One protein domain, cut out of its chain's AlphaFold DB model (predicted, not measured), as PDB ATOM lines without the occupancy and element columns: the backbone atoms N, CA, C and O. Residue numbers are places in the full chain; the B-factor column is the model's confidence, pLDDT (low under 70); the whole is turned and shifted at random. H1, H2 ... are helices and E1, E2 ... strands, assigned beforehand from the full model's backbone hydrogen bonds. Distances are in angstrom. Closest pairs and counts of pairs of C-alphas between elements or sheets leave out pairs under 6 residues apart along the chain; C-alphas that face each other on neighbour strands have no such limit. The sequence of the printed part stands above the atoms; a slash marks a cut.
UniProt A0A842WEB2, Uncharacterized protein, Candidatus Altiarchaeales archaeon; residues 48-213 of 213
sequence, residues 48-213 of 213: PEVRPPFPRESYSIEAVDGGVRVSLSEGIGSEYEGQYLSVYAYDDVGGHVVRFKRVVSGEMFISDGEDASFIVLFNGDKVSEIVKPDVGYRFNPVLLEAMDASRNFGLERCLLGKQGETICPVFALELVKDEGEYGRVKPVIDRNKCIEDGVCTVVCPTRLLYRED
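What this domain is: This is residues 48 to 213 of the 213 residues of an uncharacterized protein of Candidatus Altiarchaeales archaeon (UniProt A0A842WEB2). Two sheets, E8 E7 E5 E4 E9 and E2 E3 E6, stand partly face to face as a crossed sandwich, with H2 packed on both. Beside this body a smaller lobe, made of the hairpin E10 and E11, the short pair E1 and E12, and the small helices H3 and H4, extends the longest axis. The 166 printed residues include four named helices and twelve named strands in the order E1 E2 E3 H1 E4 E5 E6 E7 E8 H2 E9 H3 E10 E11 H4 E12. The four sheets are antiparallel and the class is mixed, helices and strands. The whole is compact, with a radius of gyration of the C-alphas of 15.7 A and spans of 49 by 35 by 27 A.

Where its parts are: The largest sheet holds E8, residues 126 to 131, E7, 118 to 123, 16.7 A, E5, 96 to 102, 19.5 A, E4, 84 to 90, 19.9 A, and E9, 153 to 156. C-alpha 84 is at (86.997, 120.351, 80.617). The second holds E2, 59 to 64, E3, 67 to 72, 16.6 A, and E6, 107 to 111. H2 is residues 139 to 148, 14.6 A, and H1 74 to 80. The remaining elements are H3, 163 to 167, E10, 173 to 177, E11, 185 to 189, H4, 199 to 203, E1, 48 to 50, from C-alpha 48 at (87.892, 138.970, 90.606), and E12, 209 to 212, ending with C-alpha 212 at (86.146, 136.873, 96.479).

How they stand to each other: The five-stranded sheet is strongly twisted, with edge strands E8 and E9. Within hydrogen-bond range, each at 2.9 A, are N 87 and O 99 in the hairpin E4 and E5, N 88 and O 154 of the neighbours E4 and E9, N 98 and O 118 of the neighbours E5 and E7, and N 121 and O 129 in the hairpin E7 and E8. The sandwich, two sheets face to face, has strands at 82 degrees; C-alphas Lys 101 of E5 and Met 108 of E6 are their elements' closest, 6.1 A. N 62 and O 69 of the hairpin E2 and E3 are 2.9 A apart, as are N 110 and O 68 of E6 and E3. H2 makes two layers, a helix on one face of a sheet, with each: 8.2 A over the larger, slantwise to E4 at 49 degrees on the local plane, its closest C-alphas Ala 89 and Leu 143, 5.2 A; and 9.5 A over the smaller, across E2 at 75 degrees on the local plane. H1 only grazes the smaller sheet. The closest C-alphas of E8 and E10 are Lys 126 and Val 176, 4.4 A; in the hairpin E10 and E11, N 176 and O 186 are 2.9 A apart. H3 and H4 touch, closest at C-alphas Gly 164 and Cys 200, 4.8 A, and N 49 and O 210 of E1 and E12 are 2.8 A apart. In H1, H2, H3 and H4 every O i to N i+4 pair is within hydrogen-bond range.

The domain as a whole: The two C-alphas farthest apart, those of Asp 65 and Asn 192, are 50.1 A apart, and those of Pro 48 and Asp 213 9.4 A. The printed part has no cut and no long link. Its mean pLDDT is 93.3, and residue 213 is under 70.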
ATOM      1  N   PRO A  48      87.516 140.189  91.300       91.31
ATOM      2  CA  PRO A  48      87.892 138.970  90.606       91.31
ATOM      3  C   PRO A  48      89.239 138.484  91.138       91.31
ATOM      4  O   PRO A  48      90.188 139.261  91.259       91.31
ATOM      5  N   GLU A  49      89.328 137.193  91.415       92.81
ATOM      6  CA  GLU A  49      90.539 136.523  91.868       92.81
ATOM      7  C   GLU A  49      90.846 135.309  90.989       92.81
ATOM      8  O   GLU A  49      89.973 134.718  90.345       92.81
ATOM      9  N   VAL A  50      92.130 134.962  90.931       93.44
ATOM     10  CA  VAL A  50      92.648 133.864  90.111       93.44
ATOM     11  C   VAL A  50      92.945 132.690  91.025       93.44
ATOM     12  O   VAL A  50      93.769 132.801  91.931       93.44
ATOM     13  N   ARG A  51      92.309 131.541  90.784       93.62
ATOM     14  CA  ARG A  51      92.549 130.349  91.603       93.62
ATOM     15  C   ARG A  51      94.025 129.929  91.572       93.62
ATOM     16  O   ARG A  51      94.657 129.997  90.503       93.62
ATOM     17  N   PRO A  52      94.558 129.432  92.704       93.19
ATOM     18  CA  PRO A  52      95.898 128.860  92.750       93.19
ATOM     19  C   PRO A  52      96.014 127.645  91.812       93.19
ATOM     20  O   PRO A  52      94.993 127.089  91.382       93.19
ATOM     21  N   PRO A  53      97.241 127.225  91.457       93.25
ATOM     22  CA  PRO A  53      97.455 125.969  90.738       93.25
ATOM     23  C   PRO A  53      96.833 124.782  91.493       93.25
ATOM     24  O   PRO A  53      96.546 124.868  92.688       93.25
ATOM     25  N   PHE A  54      96.583 123.677  90.789       93.62
ATOM     26  CA  PHE A  54      96.238 122.429  91.469       93.62
ATOM     27  C   PHE A  54      97.446 121.970  92.302       93.62
ATOM     28  O   PHE A  54      98.551 121.944  91.758       93.62
ATOM     29  N   PRO A  55      97.268 121.619  93.589       92.31
ATOM     30  CA  PRO A  55      98.345 121.025  94.377       92.31
ATOM     31  C   PRO A  55      98.871 119.750  93.706       92.31
ATOM     32  O   PRO A  55      98.080 118.996  93.132       92.31
ATOM     33  N   ARG A  56     100.180 119.486  93.761       88.00
ATOM     34  CA  ARG A  56     100.790 118.329  93.072       88.00
ATOM     35  C   ARG A  56     100.269 116.984  93.572       88.00
ATOM     36  O   ARG A  56     100.226 116.028  92.820       88.00
ATOM     37  N   GLU A  57      99.844 116.921  94.823       93.06
ATOM     38  CA  GLU A  57      99.230 115.754  95.450       93.06
ATOM     39  C   GLU A  57      97.754 115.561  95.065       93.06
ATOM     40  O   GLU A  57      97.159 114.530  95.371       93.06
ATOM     41  N   SER A  58      97.139 116.556  94.417       95.50
ATOM     42  CA  SER A  58      95.721 116.517  94.047       95.50
ATOM     43  C   SER A  58      95.454 115.838  92.703       95.50
ATOM     44  O   SER A  58      94.289 115.670  92.340       95.50
ATOM     45  N   TYR A  59      96.502 115.450  91.974       97.56
ATOM     46  CA  TYR A  59      96.400 114.680  90.742       97.56
ATOM     47  C   TYR A  59      97.681 113.878  90.469       97.56
ATOM     48  O   TYR A  59      98.753 114.236  90.946       97.56
ATOM     49  N   SER A  60      97.587 112.824  89.660       97.75
ATOM     50  CA  SER A  60      98.742 112.136  89.069       97.75
ATOM     51  C   SER A  60      98.637 112.127  87.547       97.75
ATOM     52  O   SER A  60      97.541 112.209  86.993       97.75
ATOM     53  N   ILE A  61      99.784 112.081  86.869       97.69
ATOM     54  CA  ILE A  61      99.890 111.937  85.413       97.69
ATOM     55  C   ILE A  61     100.813 110.751  85.158       97.69
ATOM     56  O   ILE A  61     101.986 110.790  85.527       97.69
ATOM     57  N   GLU A  62     100.278 109.698  84.549       97.56
ATOM     58  CA  GLU A  62     100.964 108.417  84.398       97.56
ATOM     59  C   GLU A  62     100.852 107.907  82.962       97.56
ATOM     60  O   GLU A  62      99.769 107.891  82.367       97.56
ATOM     61  N   ALA A  63     101.979 107.456  82.412       97.19
ATOM     62  CA  ALA A  63     101.990 106.710  81.165       97.19
ATOM     63  C   ALA A  63     101.355 105.331  81.394       97.19
ATOM     64  O   ALA A  63     101.711 104.612  82.328       97.19
ATOM     65  N   VAL A  64     100.414 104.963  80.531       97.19
ATOM     66  CA  VAL A  64      99.710 103.678  80.562       97.19
ATOM     67  C   VAL A  64      99.686 103.084  79.156       97.19
ATOM     68  O   VAL A  64     100.064 103.739  78.185       97.19
ATOM     69  N   ASP A  65      99.233 101.839  79.023       95.88
ATOM     70  CA  ASP A  65      99.081 101.237  77.699       95.88
ATOM     71  C   ASP A  65      98.105 102.060  76.832       95.88
ATOM     72  O   ASP A  65      96.976 102.349  77.239       95.88
ATOM     73  N   GLY A  66      98.574 102.479  75.654       95.19
ATOM     74  CA  GLY A  66      97.822 103.272  74.677       95.19
ATOM     75  C   GLY A  66      97.689 104.778  74.955       95.19
ATOM     76  O   GLY A  66      96.936 105.448  74.234       95.19
ATOM     77  N   GLY A  67      98.346 105.329  75.985       96.94
ATOM     78  CA  GLY A  67      98.291 106.768  76.244       96.94
ATOM     79  C   GLY A  67      98.774 107.222  77.619       96.94
ATOM     80  O   GLY A  67      99.633 106.618  78.256       96.94
ATOM     81  N   VAL A  68      98.185 108.316  78.093       98.00
ATOM     82  CA  VAL A  68      98.413 108.887  79.424       98.00
ATOM     83  C   VAL A  68      97.098 108.979  80.179       98.00
ATOM     84  O   VAL A  68      96.090 109.477  79.661       98.00
ATOM     85  N   ARG A  69      97.122 108.528  81.432       98.38
ATOM     86  CA  ARG A  69      96.038 108.709  82.393       98.38
ATOM     87  C   ARG A  69      96.375 109.867  83.323       98.38
ATOM     88  O   ARG A  69      97.481 109.950  83.847       98.38
ATOM     89  N   VAL A  70      95.394 110.733  83.542       98.38
ATOM     90  CA  VAL A  70      95.418 111.754  84.586       98.38
ATOM     91  C   VAL A  70      94.324 111.424  85.590       98.38
ATOM     92  O   VAL A  70      93.144 111.473  85.240       98.38
ATOM     93  N   SER A  71      94.708 111.093  86.818       98.44
ATOM     94  CA  SER A  71      93.776 110.764  87.900       98.44
ATOM     95  C   SER A  71      93.725 111.923  88.890       98.44
ATOM     96  O   SER A  71      94.762 112.458  89.276       98.44
ATOM     97  N   LEU A  72      92.523 112.350  89.273       98.38
ATOM     98  CA  LEU A  72      92.297 113.476  90.182       98.38
ATOM     99  C   LEU A  72      91.912 112.958  91.570       98.38
ATOM    100  O   LEU A  72      91.257 111.924  91.703       98.38
ATOM    101  N   SER A  73      92.269 113.700  92.615       97.88
ATOM    102  CA  SER A  73      91.761 113.434  93.962       97.88
ATOM    103  C   SER A  73      90.239 113.583  94.009       97.88
ATOM    104  O   SER A  73      89.661 114.345  93.234       97.88
ATOM    105  N   GLU A  74      89.575 112.902  94.945       96.50
ATOM    106  CA  GLU A  74      88.106 112.876  95.048       96.50
ATOM    107  C   GLU A  74      87.472 114.281  95.050       96.50
ATOM    108  O   GLU A  74      86.485 114.520  94.351       96.50
ATOM    109  N   GLY A  75      88.069 115.229  95.782       95.44
ATOM    110  CA  GLY A  75      87.577 116.606  95.863       95.44
ATOM    111  C   GLY A  75      87.658 117.350  94.529       95.44
ATOM    112  O   GLY A  75      86.691 117.993  94.120       95.44
ATOM    113  N   ILE A  76      88.785 117.229  93.820       95.12
ATOM    114  CA  ILE A  76      88.975 117.871  92.513       95.12
ATOM    115  C   ILE A  76      88.152 117.159  91.435       95.12
ATOM    116  O   ILE A  76      87.481 117.821  90.645       95.12
ATOM    117  N   GLY A  77      88.155 115.825  91.427       96.38
ATOM    118  CA  GLY A  77      87.366 115.015  90.506       96.38
ATOM    119  C   GLY A  77      85.878 115.342  90.595       96.38
ATOM    120  O   GLY A  77      85.259 115.625  89.576       96.38
ATOM    121  N   SER A  78      85.331 115.421  91.811       96.44
ATOM    122  CA  SER A  78      83.927 115.791  92.035       96.44
ATOM    123  C   SER A  78      83.619 117.233  91.625       96.44
ATOM    124  O   SER A  78      82.564 117.497  91.049       96.44
ATOM    125  N   GLU A  79      84.523 118.183  91.896       94.44
ATOM    126  CA  GLU A  79      84.331 119.585  91.502       94.44
ATOM    127  C   GLU A  79      84.280 119.755  89.975       94.44
ATOM    128  O   GLU A  79      83.498 120.567  89.465       94.44
ATOM    129  N   TYR A  80      85.113 119.003  89.254       95.19
ATOM    130  CA  TYR A  80      85.309 119.143  87.812       95.19
ATOM    131  C   TYR A  80      84.615 118.069  86.974       95.19
ATOM    132  O   TYR A  80      84.759 118.087  85.752       95.19
ATOM    133  N   GLU A  81      83.822 117.186  87.580       96.69
ATOM    134  CA  GLU A  81      83.124 116.111  86.874       96.69
ATOM    135  C   GLU A  81      82.309 116.650  85.688       96.69
ATOM    136  O   GLU A  81      81.515 117.591  85.797       96.69
ATOM    137  N   GLY A  82      82.538 116.067  84.510       95.44
ATOM    138  CA  GLY A  82      81.892 116.473  83.270       95.44
ATOM    139  C   GLY A  82      82.351 117.822  82.700       95.44
ATOM    140  O   GLY A  82      81.824 118.212  81.651       95.44
ATOM    141  N   GLN A  83      83.313 118.514  83.318       94.88
ATOM    142  CA  GLN A  83      83.925 119.750  82.816       94.88
ATOM    143  C   GLN A  83      85.227 119.460  82.064       94.88
ATOM    144  O   GLN A  83      85.795 118.375  82.171       94.88
ATOM    145  N   TYR A  84      85.698 120.433  81.281       95.19
ATOM    146  CA  TYR A  84      86.997 120.351  80.617       95.19
ATOM    147  C   TYR A  84      88.098 120.953  81.487       95.19
ATOM    148  O   TYR A  84      87.933 122.048  82.027       95.19
ATOM    149  N   LEU A  85      89.235 120.268  81.546       96.69
ATOM    150  CA  LEU A  85      90.506 120.780  82.046       96.69
ATOM    151  C   LEU A  85      91.575 120.686  80.952       96.69
ATOM    152  O   LEU A  85      91.388 120.031  79.922       96.69
ATOM    153  N   SER A  86      92.681 121.383  81.178       96.38
ATOM    154  CA  SER A  86      93.834 121.431  80.287       96.38
ATOM    155  C   SER A  86      94.981 120.643  80.906       96.38
ATOM    156  O   SER A  86      95.381 120.920  82.036       96.38
ATOM    157  N   VAL A  87      95.496 119.657  80.175       97.69
ATOM    158  CA  VAL A  87      96.785 119.027  80.473       97.69
ATOM    159  C   VAL A  87      97.818 119.709  79.592       97.69
ATOM    160  O   VAL A  87      97.600 119.831  78.384       97.69
ATOM    161  N   TYR A  88      98.918 120.161  80.181       97.88
ATOM    162  CA  TYR A  88      99.956 120.891  79.464       97.88
ATOM    163  C   TYR A  88     101.333 120.267  79.640       97.88
ATOM    164  O   TYR A  88     101.605 119.585  80.630       97.88
ATOM    165  N   ALA A  89     102.203 120.546  78.677       97.69
ATOM    166  CA  ALA A  89     103.617 120.211  78.694       97.69
ATOM    167  C   ALA A  89     104.402 121.257  77.897       97.69
ATOM    168  O   ALA A  89     103.885 121.823  76.932       97.69
ATOM    169  N   TYR A  90     105.643 121.511  78.298       96.94
ATOM    170  CA  TYR A  90     106.561 122.346  77.531       96.94
ATOM    171  C   TYR A  90     107.356 121.498  76.539       96.94
ATOM    172  O   TYR A  90     107.971 120.507  76.936       96.94
ATOM    173  N   ASP A  91     107.368 121.913  75.273       96.62
ATOM    174  CA  ASP A  91     108.241 121.331  74.250       96.62
ATOM    175  C   ASP A  91     109.705 121.796  74.410       96.62
ATOM    176  O   ASP A  91     110.100 122.389  75.420       96.62
ATOM    177  N   ASP A  92     110.577 121.399  73.487       95.75
ATOM    178  CA  ASP A  92     112.034 121.591  73.559       95.75
ATOM    179  C   ASP A  92     112.462 123.018  73.207       95.75
ATOM    180  O   ASP A  92     113.531 123.472  73.621       95.75
ATOM    181  N   VAL A  93     111.591 123.751  72.517       94.50
ATOM    182  CA  VAL A  93     111.777 125.156  72.154       94.50
ATOM    183  C   VAL A  93     111.058 126.117  73.110       94.50
ATOM    184  O   VAL A  93     111.156 127.335  72.954       94.50
ATOM    185  N   GLY A  94     110.381 125.592  74.137       93.12
ATOM    186  CA  GLY A  94     109.729 126.365  75.195       93.12
ATOM    187  C   GLY A  94     108.267 126.735  74.920       93.12
ATOM    188  O   GLY A  94     107.704 127.547  75.659       93.12
ATOM    189  N   GLY A  95     107.646 126.148  73.898       95.50
ATOM    190  CA  GLY A  95     106.218 126.238  73.624       95.50
ATOM    191  C   GLY A  95     105.400 125.484  74.672       95.50
ATOM    192  O   GLY A  95     105.709 124.352  75.038       95.50
ATOM    193  N   HIS A  96     104.338 126.118  75.171       97.44
ATOM    194  CA  HIS A  96     103.418 125.499  76.127       97.44
ATOM    195  C   HIS A  96     102.288 124.807  75.361       97.44
ATOM    196  O   HIS A  96     101.303 125.425  74.942       97.44
ATOM    197  N   VAL A  97     102.455 123.506  75.159       98.00
ATOM    198  CA  VAL A  97     101.549 122.647  74.398       98.00
ATOM    199  C   VAL A  97     100.441 122.147  75.312       98.00
ATOM    200  O   VAL A  97     100.686 121.783  76.461       98.00
ATOM    201  N   VAL A  98      99.207 122.131  74.815       97.88
ATOM    202  CA  VAL A  98      98.017 121.850  75.620       97.88
ATOM    203  C   VAL A  98      97.109 120.829  74.959       97.88
ATOM    204  O   VAL A  98      96.844 120.917  73.761       97.88
ATOM    205  N   ARG A  99      96.528 119.930  75.760       97.62
ATOM    206  CA  ARG A  99      95.392 119.084  75.385       97.62
ATOM    207  C   ARG A  99      94.225 119.279  76.346       97.62
ATOM    208  O   ARG A  99      94.352 119.075  77.550       97.62
ATOM    209  N   PHE A 100      93.054 119.603  75.801       96.50
ATOM    210  CA  PHE A 100      91.826 119.655  76.590       96.50
ATOM    211  C   PHE A 100      91.186 118.283  76.719       96.50
ATOM    212  O   PHE A 100      90.995 117.571  75.730       96.50
ATOM    213  N   LYS A 101      90.779 117.950  77.941       96.94
ATOM    214  CA  LYS A 101      90.056 116.720  78.240       96.94
ATOM    215  C   LYS A 101      88.907 116.973  79.183       96.94
ATOM    216  O   LYS A 101      88.988 117.802  80.083       96.94
ATOM    217  N   ARG A 102      87.826 116.237  78.945       96.88
ATOM    218  CA  ARG A 102      86.686 116.195  79.847       96.88
ATOM    219  C   ARG A 102      87.009 115.250  80.996       96.88
ATOM    220  O   ARG A 102      87.438 114.129  80.733       96.88
ATOM    221  N   VAL A 103      86.773 115.693  82.224       97.62
ATOM    222  CA  VAL A 103      86.863 114.849  83.417       97.62
ATOM    223  C   VAL A 103      85.665 113.906  83.441       97.62
ATOM    224  O   VAL A 103      84.522 114.351  83.286       97.62
ATOM    225  N   VAL A 104      85.932 112.612  83.599       97.88
ATOM    226  CA  VAL A 104      84.924 111.556  83.707       97.88
ATOM    227  C   VAL A 104      85.318 110.640  84.854       97.88
ATOM    228  O   VAL A 104      86.382 110.031  84.817       97.88
ATOM    229  N   SER A 105      84.451 110.534  85.859       97.12
ATOM    230  CA  SER A 105      84.705 109.763  87.084       97.12
ATOM    231  C   SER A 105      86.030 110.138  87.761       97.12
ATOM    232  O   SER A 105      86.773 109.270  88.206       97.12
ATOM    233  N   GLY A 106      86.339 111.438  87.805       97.50
ATOM    234  CA  GLY A 106      87.593 111.943  88.377       97.50
ATOM    235  C   GLY A 106      88.855 111.646  87.557       97.50
ATOM    236  O   GLY A 106      89.957 111.862  88.052       97.50
ATOM    237  N   GLU A 107      88.724 111.194  86.310       98.19
ATOM    238  CA  GLU A 107      89.862 110.872  85.445       98.19
ATOM    239  C   GLU A 107      89.789 111.572  84.085       98.19
ATOM    240  O   GLU A 107      88.730 111.985  83.604       98.19
ATOM    241  N   MET A 108      90.945 111.678  83.435       98.25
ATOM    242  CA  MET A 108      91.084 112.032  82.028       98.25
ATOM    243  C   MET A 108      92.059 111.060  81.371       98.25
ATOM    244  O   MET A 108      93.110 110.749  81.921       98.25
ATOM    245  N   PHE A 109      91.738 110.610  80.162       98.25
ATOM    246  CA  PHE A 109      92.617 109.745  79.380       98.25
ATOM    247  C   PHE A 109      92.959 110.411  78.055       98.25
ATOM    248  O   PHE A 109      92.038 110.792  77.327       98.25
ATOM    249  N   ILE A 110      94.249 110.546  77.743       97.94
ATOM    250  CA  ILE A 110      94.778 111.080  76.482       97.94
ATOM    251  C   ILE A 110      95.433 109.933  75.719       97.94
ATOM    252  O   ILE A 110      96.446 109.406  76.162       97.94
ATOM    253  N   SER A 111      94.868 109.557  74.576       97.50
ATOM    254  CA  SER A 111      95.433 108.479  73.758       97.50
ATOM    255  C   SER A 111      96.668 108.922  72.964       97.50
ATOM    256  O   SER A 111      96.830 110.103  72.652       97.50
ATOM    257  N   ASP A 112      97.505 107.962  72.566       96.31
ATOM    258  CA  ASP A 112      98.734 108.197  71.784       96.31
ATOM    259  C   ASP A 112      98.517 108.938  70.460       96.31
ATOM    260  O   ASP A 112      99.416 109.608  69.947       96.31
ATOM    261  N   GLY A 113      97.329 108.784  69.874       95.25
ATOM    262  CA  GLY A 113      96.972 109.376  68.589       95.25
ATOM    263  C   GLY A 113      96.412 110.792  68.682       95.25
ATOM    264  O   GLY A 113      96.035 111.342  67.651       95.25
ATOM    265  N   GLU A 114      96.291 111.373  69.876       96.81
ATOM    266  CA  GLU A 114      95.653 112.678  70.030       96.81
ATOM    267  C   GLU A 114      96.583 113.853  69.744       96.81
ATOM    268  O   GLU A 114      97.612 114.047  70.394       96.81
ATOM    269  N   ASP A 115      96.141 114.694  68.812       97.25
ATOM    270  CA  ASP A 115      96.768 115.975  68.506       97.25
ATOM    271  C   ASP A 115      96.640 116.952  69.681       97.25
ATOM    272  O   ASP A 115      95.634 116.969  70.401       97.25
ATOM    273  N   ALA A 116      97.627 117.824  69.850       97.38
ATOM    274  CA  ALA A 116      97.505 118.951  70.763       97.38
ATOM    275  C   ALA A 116      96.328 119.859  70.360       97.38
ATOM    276  O   ALA A 116      95.992 120.030  69.188       97.38
ATOM    277  N   SER A 117      95.658 120.427  71.359       96.56
ATOM    278  CA  SER A 117      94.591 121.406  71.157       96.56
ATOM    279  C   SER A 117      95.168 122.755  70.730       96.56
ATOM    280  O   SER A 117      94.666 123.350  69.778       96.56
ATOM    281  N   PHE A 118      96.217 123.213  71.421       96.75
ATOM    282  CA  PHE A 118      96.863 124.506  71.197       96.75
ATOM    283  C   PHE A 118      98.348 124.453  71.559       96.75
ATOM    284  O   PHE A 118      98.761 123.631  72.381       96.75
ATOM    285  N   ILE A 119      99.118 125.372  70.982       97.19
ATOM    286  CA  ILE A 119     100.460 125.737  71.439       97.19
ATOM    287  C   ILE A 119     100.412 127.208  71.849       97.19
ATOM    288  O   ILE A 119      99.885 128.049  71.116       97.19
ATOM    289  N   VAL A 120     100.937 127.514  73.029       97.25
ATOM    290  CA  VAL A 120     101.053 128.881  73.535       97.25
ATOM    291  C   VAL A 120     102.497 129.335  73.407       97.25
ATOM    292  O   VAL A 120     103.414 128.670  73.895       97.25
ATOM    293  N   LEU A 121     102.675 130.478  72.751       95.94
ATOM    294  CA  LEU A 121     103.955 131.152  72.591       95.94
ATOM    295  C   LEU A 121     104.013 132.349  73.536       95.94
ATOM    296  O   LEU A 121     103.003 133.021  73.779       95.94
ATOM    297  N   PHE A 122     105.209 132.619  74.051       95.19
ATOM    298  CA  PHE A 122     105.440 133.690  75.009       95.19
ATOM    299  C   PHE A 122     106.418 134.730  74.467       95.19
ATOM    300  O   PHE A 122     107.370 134.404  73.757       95.19
ATOM    301  N   ASN A 123     106.217 135.981  74.876       95.06
ATOM    302  CA  ASN A 123     107.222 137.034  74.798       95.06
ATOM    303  C   ASN A 123     107.587 137.444  76.229       95.06
ATOM    304  O   ASN A 123     106.846 138.186  76.876       95.06
ATOM    305  N   GLY A 124     108.698 136.906  76.734       92.69
ATOM    306  CA  GLY A 124     108.991 136.935  78.165       92.69
ATOM    307  C   GLY A 124     108.017 136.038  78.931       92.69
ATOM    308  O   GLY A 124     107.911 134.848  78.645       92.69
ATOM    309  N   ASP A 125     107.306 136.611  79.895       92.38
ATOM    310  CA  ASP A 125     106.263 135.961  80.695       92.38
ATOM    311  C   ASP A 125     104.864 136.069  80.064       92.38
ATOM    312  O   ASP A 125     103.968 135.294  80.388       92.38
ATOM    313  N   LYS A 126     104.654 137.005  79.138       93.94
ATOM    314  CA  LYS A 126     103.340 137.279  78.544       93.94
ATOM    315  C   LYS A 126     103.014 136.314  77.418       93.94
ATOM    316  O   LYS A 126     103.862 136.024  76.574       93.94
ATOM    317  N   VAL A 127     101.757 135.875  77.353       94.94
ATOM    318  CA  VAL A 127     101.252 135.105  76.210       94.94
ATOM    319  C   VAL A 127     101.202 136.011  74.983       94.94
ATOM    320  O   VAL A 127     100.369 136.913  74.898       94.94
ATOM    321  N   SER A 128     102.071 135.753  74.010       94.50
ATOM    322  CA  SER A 128     102.090 136.495  72.749       94.50
ATOM    323  C   SER A 128     101.081 135.926  71.761       94.50
ATOM    324  O   SER A 128     100.338 136.677  71.130       94.50
ATOM    325  N   GLU A 129     101.017 134.599  71.651       94.56
ATOM    326  CA  GLU A 129     100.189 133.921  70.660       94.56
ATOM    327  C   GLU A 129      99.653 132.587  71.183       94.56
ATOM    328  O   GLU A 129     100.286 131.912  71.993       94.56
ATOM    329  N   ILE A 130      98.463 132.217  70.714       95.69
ATOM    330  CA  ILE A 130      97.847 130.914  70.954       95.69
ATOM    331  C   ILE A 130      97.521 130.358  69.577       95.69
ATOM    332  O   ILE A 130      96.595 130.835  68.917       95.69
ATOM    333  N   VAL A 131      98.307 129.385  69.131       95.12
ATOM    334  CA  VAL A 131      98.199 128.823  67.787       95.12
ATOM    335  C   VAL A 131      97.554 127.452  67.837       95.12
ATOM    336  O   VAL A 131      97.731 126.679  68.783       95.12
ATOM    337  N   LYS A 132      96.790 127.140  66.792       94.44
ATOM    338  CA  LYS A 132      96.385 125.765  66.540       94.44
ATOM    339  C   LYS A 132      97.577 125.053  65.893       94.44
ATOM    340  O   LYS A 132      98.074 125.568  64.893       94.44
ATOM    341  N   PRO A 133      98.033 123.922  66.440       92.06
ATOM    342  CA  PRO A 133      99.155 123.206  65.861       92.06
ATOM    343  C   PRO A 133      98.794 122.604  64.499       92.06
ATOM    344  O   PRO A 133      97.613 122.411  64.179       92.06
ATOM    345  N   ASP A 134      99.825 122.277  63.722       90.50
ATOM    346  CA  ASP A 134      99.670 121.532  62.478       90.50
ATOM    347  C   ASP A 134      99.022 120.163  62.729       90.50
ATOM    348  O   ASP A 134      99.152 119.556  63.797       90.50
ATOM    349  N   VAL A 135      98.308 119.663  61.720       86.62
ATOM    350  CA  VAL A 135      97.667 118.343  61.788       86.62
ATOM    351  C   VAL A 135      98.729 117.271  62.038       86.62
ATOM    352  O   VAL A 135      99.725 117.205  61.319       86.62
ATOM    353  N   GLY A 136      98.494 116.407  63.029       89.00
ATOM    354  CA  GLY A 136      99.434 115.353  63.412       89.00
ATOM    355  C   GLY A 136     100.487 115.771  64.441       89.00
ATOM    356  O   GLY A 136     101.324 114.941  64.801       89.00
ATOM    357  N   TYR A 137     100.454 117.010  64.946       94.81
ATOM    358  CA  TYR A 137     101.257 117.403  66.103       94.81
ATOM    359  C   TYR A 137     100.678 116.786  67.383       94.81
ATOM    360  O   TYR A 137      99.791 117.341  68.042       94.81
ATOM    361  N   ARG A 138     101.152 115.584  67.708       96.44
ATOM    362  CA  ARG A 138     100.641 114.769  68.815       96.44
ATOM    363  C   ARG A 138     101.053 115.335  70.164       96.44
ATOM    364  O   ARG A 138     102.214 115.667  70.378       96.44
ATOM    365  N   PHE A 139     100.111 115.364  71.100       97.75
ATOM    366  CA  PHE A 139     100.378 115.837  72.455       97.75
ATOM    367  C   PHE A 139     101.183 114.829  73.282       97.75
ATOM    368  O   PHE A 139     102.082 115.229  74.016       97.75
ATOM    369  N   ASN A 140     100.870 113.531  73.170       96.81
ATOM    370  CA  ASN A 140     101.449 112.534  74.072       96.81
ATOM    371  C   ASN A 140     102.993 112.481  74.027       96.81
ATOM    372  O   ASN A 140     103.609 112.544  75.089       96.81
ATOM    373  N   PRO A 141     103.650 112.463  72.848       96.81
ATOM    374  CA  PRO A 141     105.112 112.489  72.785       96.81
ATOM    375  C   PRO A 141     105.724 113.695  73.506       96.81
ATOM    376  O   PRO A 141     106.678 113.521  74.254       96.81
ATOM    377  N   VAL A 142     105.131 114.886  73.357       97.88
ATOM    378  CA  VAL A 142     105.600 116.110  74.029       97.88
ATOM    379  C   VAL A 142     105.491 115.975  75.547       97.88
ATOM    380  O   VAL A 142     106.421 116.330  76.264       97.88
ATOM    381  N   LEU A 143     104.376 115.439  76.051       98.00
ATOM    382  CA  LEU A 143     104.189 115.235  77.487       98.00
ATOM    383  C   LEU A 143     105.208 114.244  78.058       98.00
ATOM    384  O   LEU A 143     105.855 114.551  79.055       98.00
ATOM    385  N   LEU A 144     105.380 113.084  77.424       97.12
ATOM    386  CA  LEU A 144     106.322 112.063  77.893       97.12
ATOM    387  C   LEU A 144     107.769 112.563  77.861       97.12
ATOM    388  O   LEU A 144     108.524 112.346  78.807       97.12
ATOM    389  N   GLU A 145     108.146 113.282  76.806       97.56
ATOM    390  CA  GLU A 145     109.468 113.892  76.696       97.56
ATOM    391  C   GLU A 145     109.657 115.011  77.734       97.56
ATOM    392  O   GLU A 145     110.755 115.197  78.260       97.56
ATOM    393  N   ALA A 146     108.613 115.785  78.056       97.12
ATOM    394  CA  ALA A 146     108.674 116.794  79.111       97.12
ATOM    395  C   ALA A 146     108.873 116.159  80.492       97.12
ATOM    396  O   ALA A 146     109.661 116.677  81.284       97.12
ATOM    397  N   MET A 147     108.214 115.026  80.751       95.19
ATOM    398  CA  MET A 147     108.385 114.241  81.976       95.19
ATOM    399  C   MET A 147     109.818 113.711  82.113       95.19
ATOM    400  O   MET A 147     110.426 113.887  83.166       95.19
ATOM    401  N   ASP A 148     110.373 113.123  81.050       96.94
ATOM    402  CA  ASP A 148     111.738 112.573  81.041       96.94
ATOM    403  C   ASP A 148     112.804 113.674  81.181       96.94
ATOM    404  O   ASP A 148     113.699 113.601  82.024       96.94
ATOM    405  N   ALA A 149     112.649 114.769  80.434       96.25
ATOM    406  CA  ALA A 149     113.570 115.902  80.458       96.25
ATOM    407  C   ALA A 149     113.374 116.845  81.663       96.25
ATOM    408  O   ALA A 149     114.019 117.893  81.723       96.25
ATOM    409  N   SER A 150     112.482 116.516  82.609       92.88
ATOM    410  CA  SER A 150     112.152 117.360  83.770       92.88
ATOM    411  C   SER A 150     111.750 118.800  83.402       92.88
ATOM    412  O   SER A 150     112.058 119.754  84.121       92.88
ATOM    413  N   ARG A 151     111.066 118.976  82.265       93.94
ATOM    414  CA  ARG A 151     110.421 120.243  81.888       93.94
ATOM    415  C   ARG A 151     109.097 120.398  82.627       93.94
ATOM    416  O   ARG A 151     108.573 119.455  83.210       93.94
ATOM    417  N   ASN A 152     108.528 121.599  82.585       94.56
ATOM    418  CA  ASN A 152     107.223 121.843  83.190       94.56
ATOM    419  C   ASN A 152     106.126 121.089  82.425       94.56
ATOM    420  O   ASN A 152     106.007 121.192  81.205       94.56
ATOM    421  N   PHE A 153     105.290 120.374  83.165       96.00
ATOM    422  CA  PHE A 153     104.061 119.751  82.690       96.00
ATOM    423  C   PHE A 153     103.072 119.684  83.854       96.00
ATOM    424  O   PHE A 153     103.462 119.781  85.022       96.00
ATOM    425  N   GLY A 154     101.788 119.519  83.561       96.06
ATOM    426  CA  GLY A 154     100.799 119.403  84.621       96.06
ATOM    427  C   GLY A 154      99.369 119.622  84.169       96.06
ATOM    428  O   GLY A 154      99.015 119.447  83.004       96.06
ATOM    429  N   LEU A 155      98.548 120.004  85.142       96.00
ATOM    430  CA  LEU A 155      97.129 120.265  84.975       96.00
ATOM    431  C   LEU A 155      96.827 121.741  85.236       96.00
ATOM    432  O   LEU A 155      97.283 122.325  86.221       96.00
ATOM    433  N   GLU A 156      96.001 122.351  84.393       95.31
ATOM    434  CA  GLU A 156      95.560 123.730  84.560       95.31
ATOM    435  C   GLU A 156      94.069 123.908  84.233       95.31
ATOM    436  O   GLU A 156      93.429 123.116  83.539       95.31
ATOM    437  N   ARG A 157      93.497 124.993  84.764       94.88
ATOM    438  CA  ARG A 157      92.088 125.357  84.546       94.88
ATOM    439  C   ARG A 157      91.886 126.247  83.321       94.88
ATOM    440  O   ARG A 157      90.755 126.401  82.870       94.88
ATOM    441  N   CYS A 158      92.929 126.915  82.828       92.75
ATOM    442  CA  CYS A 158      92.781 127.832  81.705       92.75
ATOM    443  C   CYS A 158      92.514 127.025  80.429       92.75
ATOM    444  O   CYS A 158      93.280 126.134  80.092       92.75
ATOM    445  N   LEU A 159      91.436 127.348  79.713       89.69
ATOM    446  CA  LEU A 159      91.133 126.757  78.402       89.69
ATOM    447  C   LEU A 159      91.567 127.662  77.244       89.69
ATOM    448  O   LEU A 159      91.070 127.517  76.133       89.69
ATOM    449  N   LEU A 160      92.430 128.649  77.512       88.12
ATOM    450  CA  LEU A 160      93.103 129.476  76.502       88.12
ATOM    451  C   LEU A 160      92.185 130.228  75.513       88.12
ATOM    452  O   LEU A 160      92.652 130.802  74.538       88.12
ATOM    453  N   GLY A 161      90.881 130.308  75.783       83.06
ATOM    454  CA  GLY A 161      89.915 130.955  74.890       83.06
ATOM    455  C   GLY A 161      89.920 132.487  74.923       83.06
ATOM    456  O   GLY A 161      89.053 133.092  74.300       83.06
ATOM    457  N   LYS A 162      90.810 133.119  75.706       83.31
ATOM    458  CA  LYS A 162      90.916 134.582  75.925       83.31
ATOM    459  C   LYS A 162      89.610 135.305  76.303       83.31
ATOM    460  O   LYS A 162      89.549 136.528  76.296       83.31
ATOM    461  N   GLN A 163      88.567 134.577  76.705       86.00
ATOM    462  CA  GLN A 163      87.247 135.148  77.000       86.00
ATOM    463  C   GLN A 163      87.298 136.227  78.089       86.00
ATOM    464  O   GLN A 163      86.616 137.239  77.964       86.00
ATOM    465  N   GLY A 164      88.121 136.031  79.125       87.19
ATOM    466  CA  GLY A 164      88.307 137.009  80.199       87.19
ATOM    467  C   GLY A 164      88.931 138.322  79.719       87.19
ATOM    468  O   GLY A 164      88.449 139.383  80.103       87.19
ATOM    469  N   GLU A 165      89.946 138.257  78.851       88.81
ATOM    470  CA  GLU A 165      90.563 139.445  78.237       88.81
ATOM    471  C   GLU A 165      89.551 140.173  77.347       88.81
ATOM    472  O   GLU A 165      89.353 141.376  77.483       88.81
ATOM    473  N   THR A 166      88.856 139.424  76.485       88.56
ATOM    474  CA  THR A 166      87.919 139.966  75.491       88.56
ATOM    475  C   THR A 166      86.690 140.618  76.117       88.56
ATOM    476  O   THR A 166      86.195 141.611  75.593       88.56
ATOM    477  N   ILE A 167      86.160 140.058  77.210       88.50
ATOM    478  CA  ILE A 167      84.944 140.587  77.843       88.50
ATOM    479  C   ILE A 167      85.226 141.737  78.815       88.50
ATOM    480  O   ILE A 167      84.293 142.434  79.209       88.50
ATOM    481  N   CYS A 168      86.480 141.925  79.238       89.62
ATOM    482  CA  CYS A 168      86.838 142.956  80.203       89.62
ATOM    483  C   CYS A 168      86.708 144.348  79.561       89.62
ATOM    484  O   CYS A 168      87.503 144.682  78.681       89.62
ATOM    485  N   PRO A 169      85.777 145.209  80.016       88.56
ATOM    486  CA  PRO A 169      85.517 146.498  79.365       88.56
ATOM    487  C   PRO A 169      86.675 147.498  79.494       88.56
ATOM    488  O   PRO A 169      86.730 148.485  78.765       88.56
ATOM    489  N   VAL A 170      87.592 147.251  80.433       92.62
ATOM    490  CA  VAL A 170      88.727 148.119  80.780       92.62
ATOM    491  C   VAL A 170      90.085 147.464  80.510       92.62
ATOM    492  O   VAL A 170      91.113 148.014  80.900       92.62
ATOM    493  N   PHE A 171      90.102 146.297  79.853       92.88
ATOM    494  CA  PHE A 171      91.324 145.568  79.482       92.88
ATOM    495  C   PHE A 171      92.304 145.382  80.658       92.88
ATOM    496  O   PHE A 171      93.510 145.594  80.538       92.88
ATOM    497  N   ALA A 172      91.766 145.018  81.826       94.50
ATOM    498  CA  ALA A 172      92.539 144.791  83.047       94.50
ATOM    499  C   ALA A 172      93.093 143.359  83.160       94.50
ATOM    500  O   ALA A 172      93.745 143.050  84.148       94.50
ATOM    501  N   LEU A 173      92.805 142.480  82.198       93.88
ATOM    502  CA  LEU A 173      93.194 141.071  82.204       93.88
ATOM    503  C   LEU A 173      94.199 140.786  81.089       93.88
ATOM    504  O   LEU A 173      93.982 141.199  79.952       93.88
ATOM    505  N   GLU A 174      95.241 140.029  81.418       94.12
ATOM    506  CA  GLU A 174      96.238 139.522  80.470       94.12
ATOM    507  C   GLU A 174      96.656 138.103  80.871       94.12
ATOM    508  O   GLU A 174      96.806 137.811  82.058       94.12
ATOM    509  N   LEU A 175      96.828 137.203  79.907       95.19
ATOM    510  CA  LEU A 175      97.363 135.865  80.126       95.19
ATOM    511  C   LEU A 175      98.892 135.896  80.175       95.19
ATOM    512  O   LEU A 175      99.562 136.414  79.282       95.19
ATOM    513  N   VAL A 176      99.440 135.256  81.200       94.75
ATOM    514  CA  VAL A 176     100.879 135.117  81.418       94.75
ATOM    515  C   VAL A 176     101.225 133.676  81.777       94.75
ATOM    516  O   VAL A 176     100.371 132.891  82.208       94.75
ATOM    517  N   LYS A 177     102.503 133.345  81.641       94.12
ATOM    518  CA  LYS A 177     103.139 132.190  82.255       94.12
ATOM    519  C   LYS A 177     103.257 132.423  83.758       94.12
ATOM    520  O   LYS A 177     103.750 133.451  84.209       94.12
ATOM    521  N   ASP A 178     102.806 131.458  84.547       89.25
ATOM    522  CA  ASP A 178     103.010 131.455  85.990       89.25
ATOM    523  C   ASP A 178     104.509 131.288  86.279       89.25
ATOM    524  O   ASP A 178     105.097 130.271  85.919       89.25
ATOM    525  N   GLU A 179     105.132 132.280  86.918       74.50
ATOM    526  CA  GLU A 179     106.570 132.273  87.246       74.50
ATOM    527  C   GLU A 179     106.949 131.241  88.324       74.50
ATOM    528  O   GLU A 179     108.126 131.017  88.599       74.50
ATOM    529  N   GLY A 180     105.952 130.618  88.960       73.38
ATOM    530  CA  GLY A 180     106.151 129.579  89.964       73.38
ATOM    531  C   GLY A 180     106.515 128.207  89.388       73.38
ATOM    532  O   GLY A 180     106.637 128.002  88.183       73.38
ATOM    533  N   GLU A 181     106.599 127.226  90.286       72.00
ATOM    534  CA  GLU A 181     106.996 125.834  90.018       72.00
ATOM    535  C   GLU A 181     106.167 125.120  88.930       72.00
ATOM    536  O   GLU A 181     106.588 124.112  88.370       72.00
ATOM    537  N   TYR A 182     104.971 125.623  88.628       79.88
ATOM    538  CA  TYR A 182     104.042 124.980  87.706       79.88
ATOM    539  C   TYR A 182     104.255 125.432  86.254       79.88
ATOM    540  O   TYR A 182     104.089 124.634  85.337       79.88
ATOM    541  N   GLY A 183     104.615 126.695  85.998       86.38
ATOM    542  CA  GLY A 183     104.753 127.204  84.626       86.38
ATOM    543  C   GLY A 183     103.462 127.203  83.793       86.38
ATOM    544  O   GLY A 183     103.543 127.322  82.574       86.38
ATOM    545  N   ARG A 184     102.291 127.042  84.417       93.25
ATOM    546  CA  ARG A 184     100.974 127.045  83.753       93.25
ATOM    547  C   ARG A 184     100.648 128.404  83.129       93.25
ATOM    548  O   ARG A 184     101.221 129.417  83.527       93.25
ATOM    549  N   VAL A 185      99.640 128.469  82.267       95.25
ATOM    550  CA  VAL A 185      99.071 129.750  81.824       95.25
ATOM    551  C   VAL A 185      97.971 130.206  82.787       95.25
ATOM    552  O   VAL A 185      97.048 129.460  83.136       95.25
ATOM    553  N   LYS A 186      98.033 131.470  83.216       93.31
ATOM    554  CA  LYS A 186      97.014 132.088  84.075       93.31
ATOM    555  C   LYS A 186      96.725 133.534  83.662       93.31
ATOM    556  O   LYS A 186      97.608 134.204  83.138       93.31
ATOM    557  N   PRO A 187      95.517 134.046  83.935       93.81
ATOM    558  CA  PRO A 187      95.276 135.478  83.886       93.81
ATOM    559  C   PRO A 187      96.005 136.199  85.029       93.81
ATOM    560  O   PRO A 187      96.102 135.680  86.141       93.81
ATOM    561  N   VAL A 188      96.455 137.418  84.761       93.94
ATOM    562  CA  VAL A 188      96.852 138.439  85.733       93.94
ATOM    563  C   VAL A 188      95.888 139.611  85.607       93.94
ATOM    564  O   VAL A 188      95.458 139.959  84.508       93.94
ATOM    565  N   ILE A 189      95.520 140.189  86.751       94.25
ATOM    566  CA  ILE A 189      94.555 141.284  86.850       94.25
ATOM    567  C   ILE A 189      95.300 142.555  87.268       94.25
ATOM    568  O   ILE A 189      95.807 142.634  88.390       94.25
ATOM    569  N   ASP A 190      95.333 143.560  86.395       95.12
ATOM    570  CA  ASP A 190      95.817 144.903  86.713       95.12
ATOM    571  C   ASP A 190      94.817 145.599  87.645       95.12
ATOM    572  O   ASP A 190      93.752 146.077  87.233       95.12
ATOM    573  N   ARG A 191      95.171 145.653  88.929       92.75
ATOM    574  CA  ARG A 191      94.321 146.219  89.985       92.75
ATOM    575  C   ARG A 191      94.110 147.723  89.855       92.75
ATOM    576  O   ARG A 191      93.133 148.223  90.395       92.75
ATOM    577  N   ASN A 192      94.958 148.433  89.113       94.31
ATOM    578  CA  ASN A 192      94.769 149.865  88.883       94.31
ATOM    579  C   ASN A 192      93.719 150.147  87.801       94.31
ATOM    580  O   ASN A 192      93.208 151.262  87.718       94.31
ATOM    581  N   LYS A 193      93.411 149.152  86.960       94.12
ATOM    582  CA  LYS A 193      92.409 149.258  85.890       94.12
ATOM    583  C   LYS A 193      91.107 148.551  86.224       94.12
ATOM    584  O   LYS A 193      90.063 148.945  85.717       94.12
ATOM    585  N   CYS A 194      91.166 147.478  87.011       92.25
ATOM    586  CA  CYS A 194      90.005 146.657  87.320       92.25
ATOM    587  C   CYS A 194      88.922 147.475  88.039       92.25
ATOM    588  O   CYS A 194      89.168 148.049  89.093       92.25
ATOM    589  N   ILE A 195      87.712 147.478  87.478       90.12
ATOM    590  CA  ILE A 195      86.533 148.142  88.060       90.12
ATOM    591  C   ILE A 195      85.649 147.183  88.874       90.12
ATOM    592  O   ILE A 195      84.530 147.539  89.225       90.12
ATOM    593  N   GLU A 196      86.131 145.960  89.122       90.75
ATOM    594  CA  GLU A 196      85.471 144.949  89.965       90.75
ATOM    595  C   GLU A 196      84.025 144.618  89.538       90.75
ATOM    596  O   GLU A 196      83.155 144.320  90.355       90.75
ATOM    597  N   ASP A 197      83.770 144.634  88.225       84.88
ATOM    598  CA  ASP A 197      82.460 144.320  87.634       84.88
ATOM    599  C   ASP A 197      82.098 142.823  87.668       84.88
ATOM    600  O   ASP A 197      80.949 142.452  87.422       84.88
ATOM    601  N   GLY A 198      83.088 141.964  87.934       85.69
ATOM    602  CA  GLY A 198      82.970 140.513  88.026       85.69
ATOM    603  C   GLY A 198      82.616 139.785  86.723       85.69
ATOM    604  O   GLY A 198      82.494 138.557  86.744       85.69
ATOM    605  N   VAL A 199      82.505 140.464  85.575       87.56
ATOM    606  CA  VAL A 199      82.013 139.867  84.312       87.56
ATOM    607  C   VAL A 199      82.873 138.673  83.887       87.56
ATOM    608  O   VAL A 199      82.360 137.625  83.493       87.56
ATOM    609  N   CYS A 200      84.193 138.807  84.031       89.75
ATOM    610  CA  CYS A 200      85.161 137.763  83.704       89.75
ATOM    611  C   CYS A 200      84.987 136.476  84.535       89.75
ATOM    612  O   CYS A 200      85.257 135.387  84.030       89.75
ATOM    613  N   THR A 201      84.490 136.579  85.771       90.19
ATOM    614  CA  THR A 201      84.238 135.423  86.651       90.19
ATOM    615  C   THR A 201      82.990 134.656  86.214       90.19
ATOM    616  O   THR A 201      82.977 133.428  86.223       90.19
ATOM    617  N   VAL A 202      81.964 135.369  85.734       86.38
ATOM    618  CA  VAL A 202      80.687 134.792  85.279       86.38
ATOM    619  C   VAL A 202      80.848 133.995  83.990       86.38
ATOM    620  O   VAL A 202      80.158 132.992  83.793       86.38
ATOM    621  N   VAL A 203      81.728 134.452  83.096       86.56
ATOM    622  CA  VAL A 203      81.949 133.799  81.800       86.56
ATOM    623  C   VAL A 203      83.022 132.712  81.850       86.56
ATOM    624  O   VAL A 203      83.120 131.943  80.901       86.56
ATOM    625  N   CYS A 204      83.821 132.624  82.922       89.25
ATOM    626  CA  CYS A 204      84.909 131.654  83.021       89.25
ATOM    627  C   CYS A 204      84.359 130.220  83.179       89.25
ATOM    628  O   CYS A 204      83.821 129.885  84.237       89.25
ATOM    629  N   PRO A 205      84.525 129.333  82.177       86.88
ATOM    630  CA  PRO A 205      83.866 128.025  82.181       86.88
ATOM    631  C   PRO A 205      84.414 127.066  83.245       86.88
ATOM    632  O   PRO A 205      83.706 126.161  83.669       86.88
ATOM    633  N   THR A 206      85.659 127.263  83.686       88.44
ATOM    634  CA  THR A 206      86.385 126.362  84.601       88.44
ATOM    635  C   THR A 206      86.543 126.923  86.010       88.44
ATOM    636  O   THR A 206      87.275 126.360  86.832       88.44
ATOM    637  N   ARG A 207      85.897 128.064  86.294       86.25
ATOM    638  CA  ARG A 207      86.012 128.787  87.572       86.25
ATOM    639  C   ARG A 207      87.462 129.122  87.954       86.25
ATOM    640  O   ARG A 207      87.771 129.262  89.134       86.25
ATOM    641  N   LEU A 208      88.367 129.230  86.972       93.19
ATOM    642  CA  LEU A 208      89.725 129.733  87.197       93.19
ATOM    643  C   LEU A 208      89.675 131.157  87.751       93.19
ATOM    644  O   LEU A 208      90.387 131.469  88.700       93.19
ATOM    645  N   LEU A 209      88.827 131.990  87.152       92.81
ATOM    646  CA  LEU A 209      88.447 133.277  87.704       92.81
ATOM    647  C   LEU A 209      87.216 133.073  88.578       92.81
ATOM    648  O   LEU A 209      86.215 132.514  88.125       92.81
ATOM    649  N   TYR A 210      87.304 133.521  89.820       89.50
ATOM    650  CA  TYR A 210      86.216 133.473  90.788       89.50
ATOM    651  C   TYR A 210      86.095 134.827  91.480       89.50
ATOM    652  O   TYR A 210      86.954 135.692  91.325       89.50
ATOM    653  N   ARG A 211      84.996 135.024  92.200       85.19
ATOM    654  CA  ARG A 211      84.784 136.220  93.005       85.19
ATOM    655  C   ARG A 211      85.187 135.926  94.444       85.19
ATOM    656  O   ARG A 211      84.753 134.911  94.987       85.19
ATOM    657  N   GLU A 212      85.991 136.802  95.027       75.31
ATOM    658  CA  GLU A 212      86.146 136.873  96.479       75.31
ATOM    659  C   GLU A 212      84.996 137.732  97.025       75.31
ATOM    660  O   GLU A 212      84.755 138.829  96.511       75.31
ATOM    661  N   ASP A 213      84.215 137.163  97.949       59.31
ATOM    662  CA  ASP A 213      83.056 137.829  98.563       59.31
ATOM    663  C   ASP A 213      83.483 138.928  99.553       59.31
ATOM    664  O   ASP A 213      84.515 138.751 100.243       59.31
TER     665      ASP A 213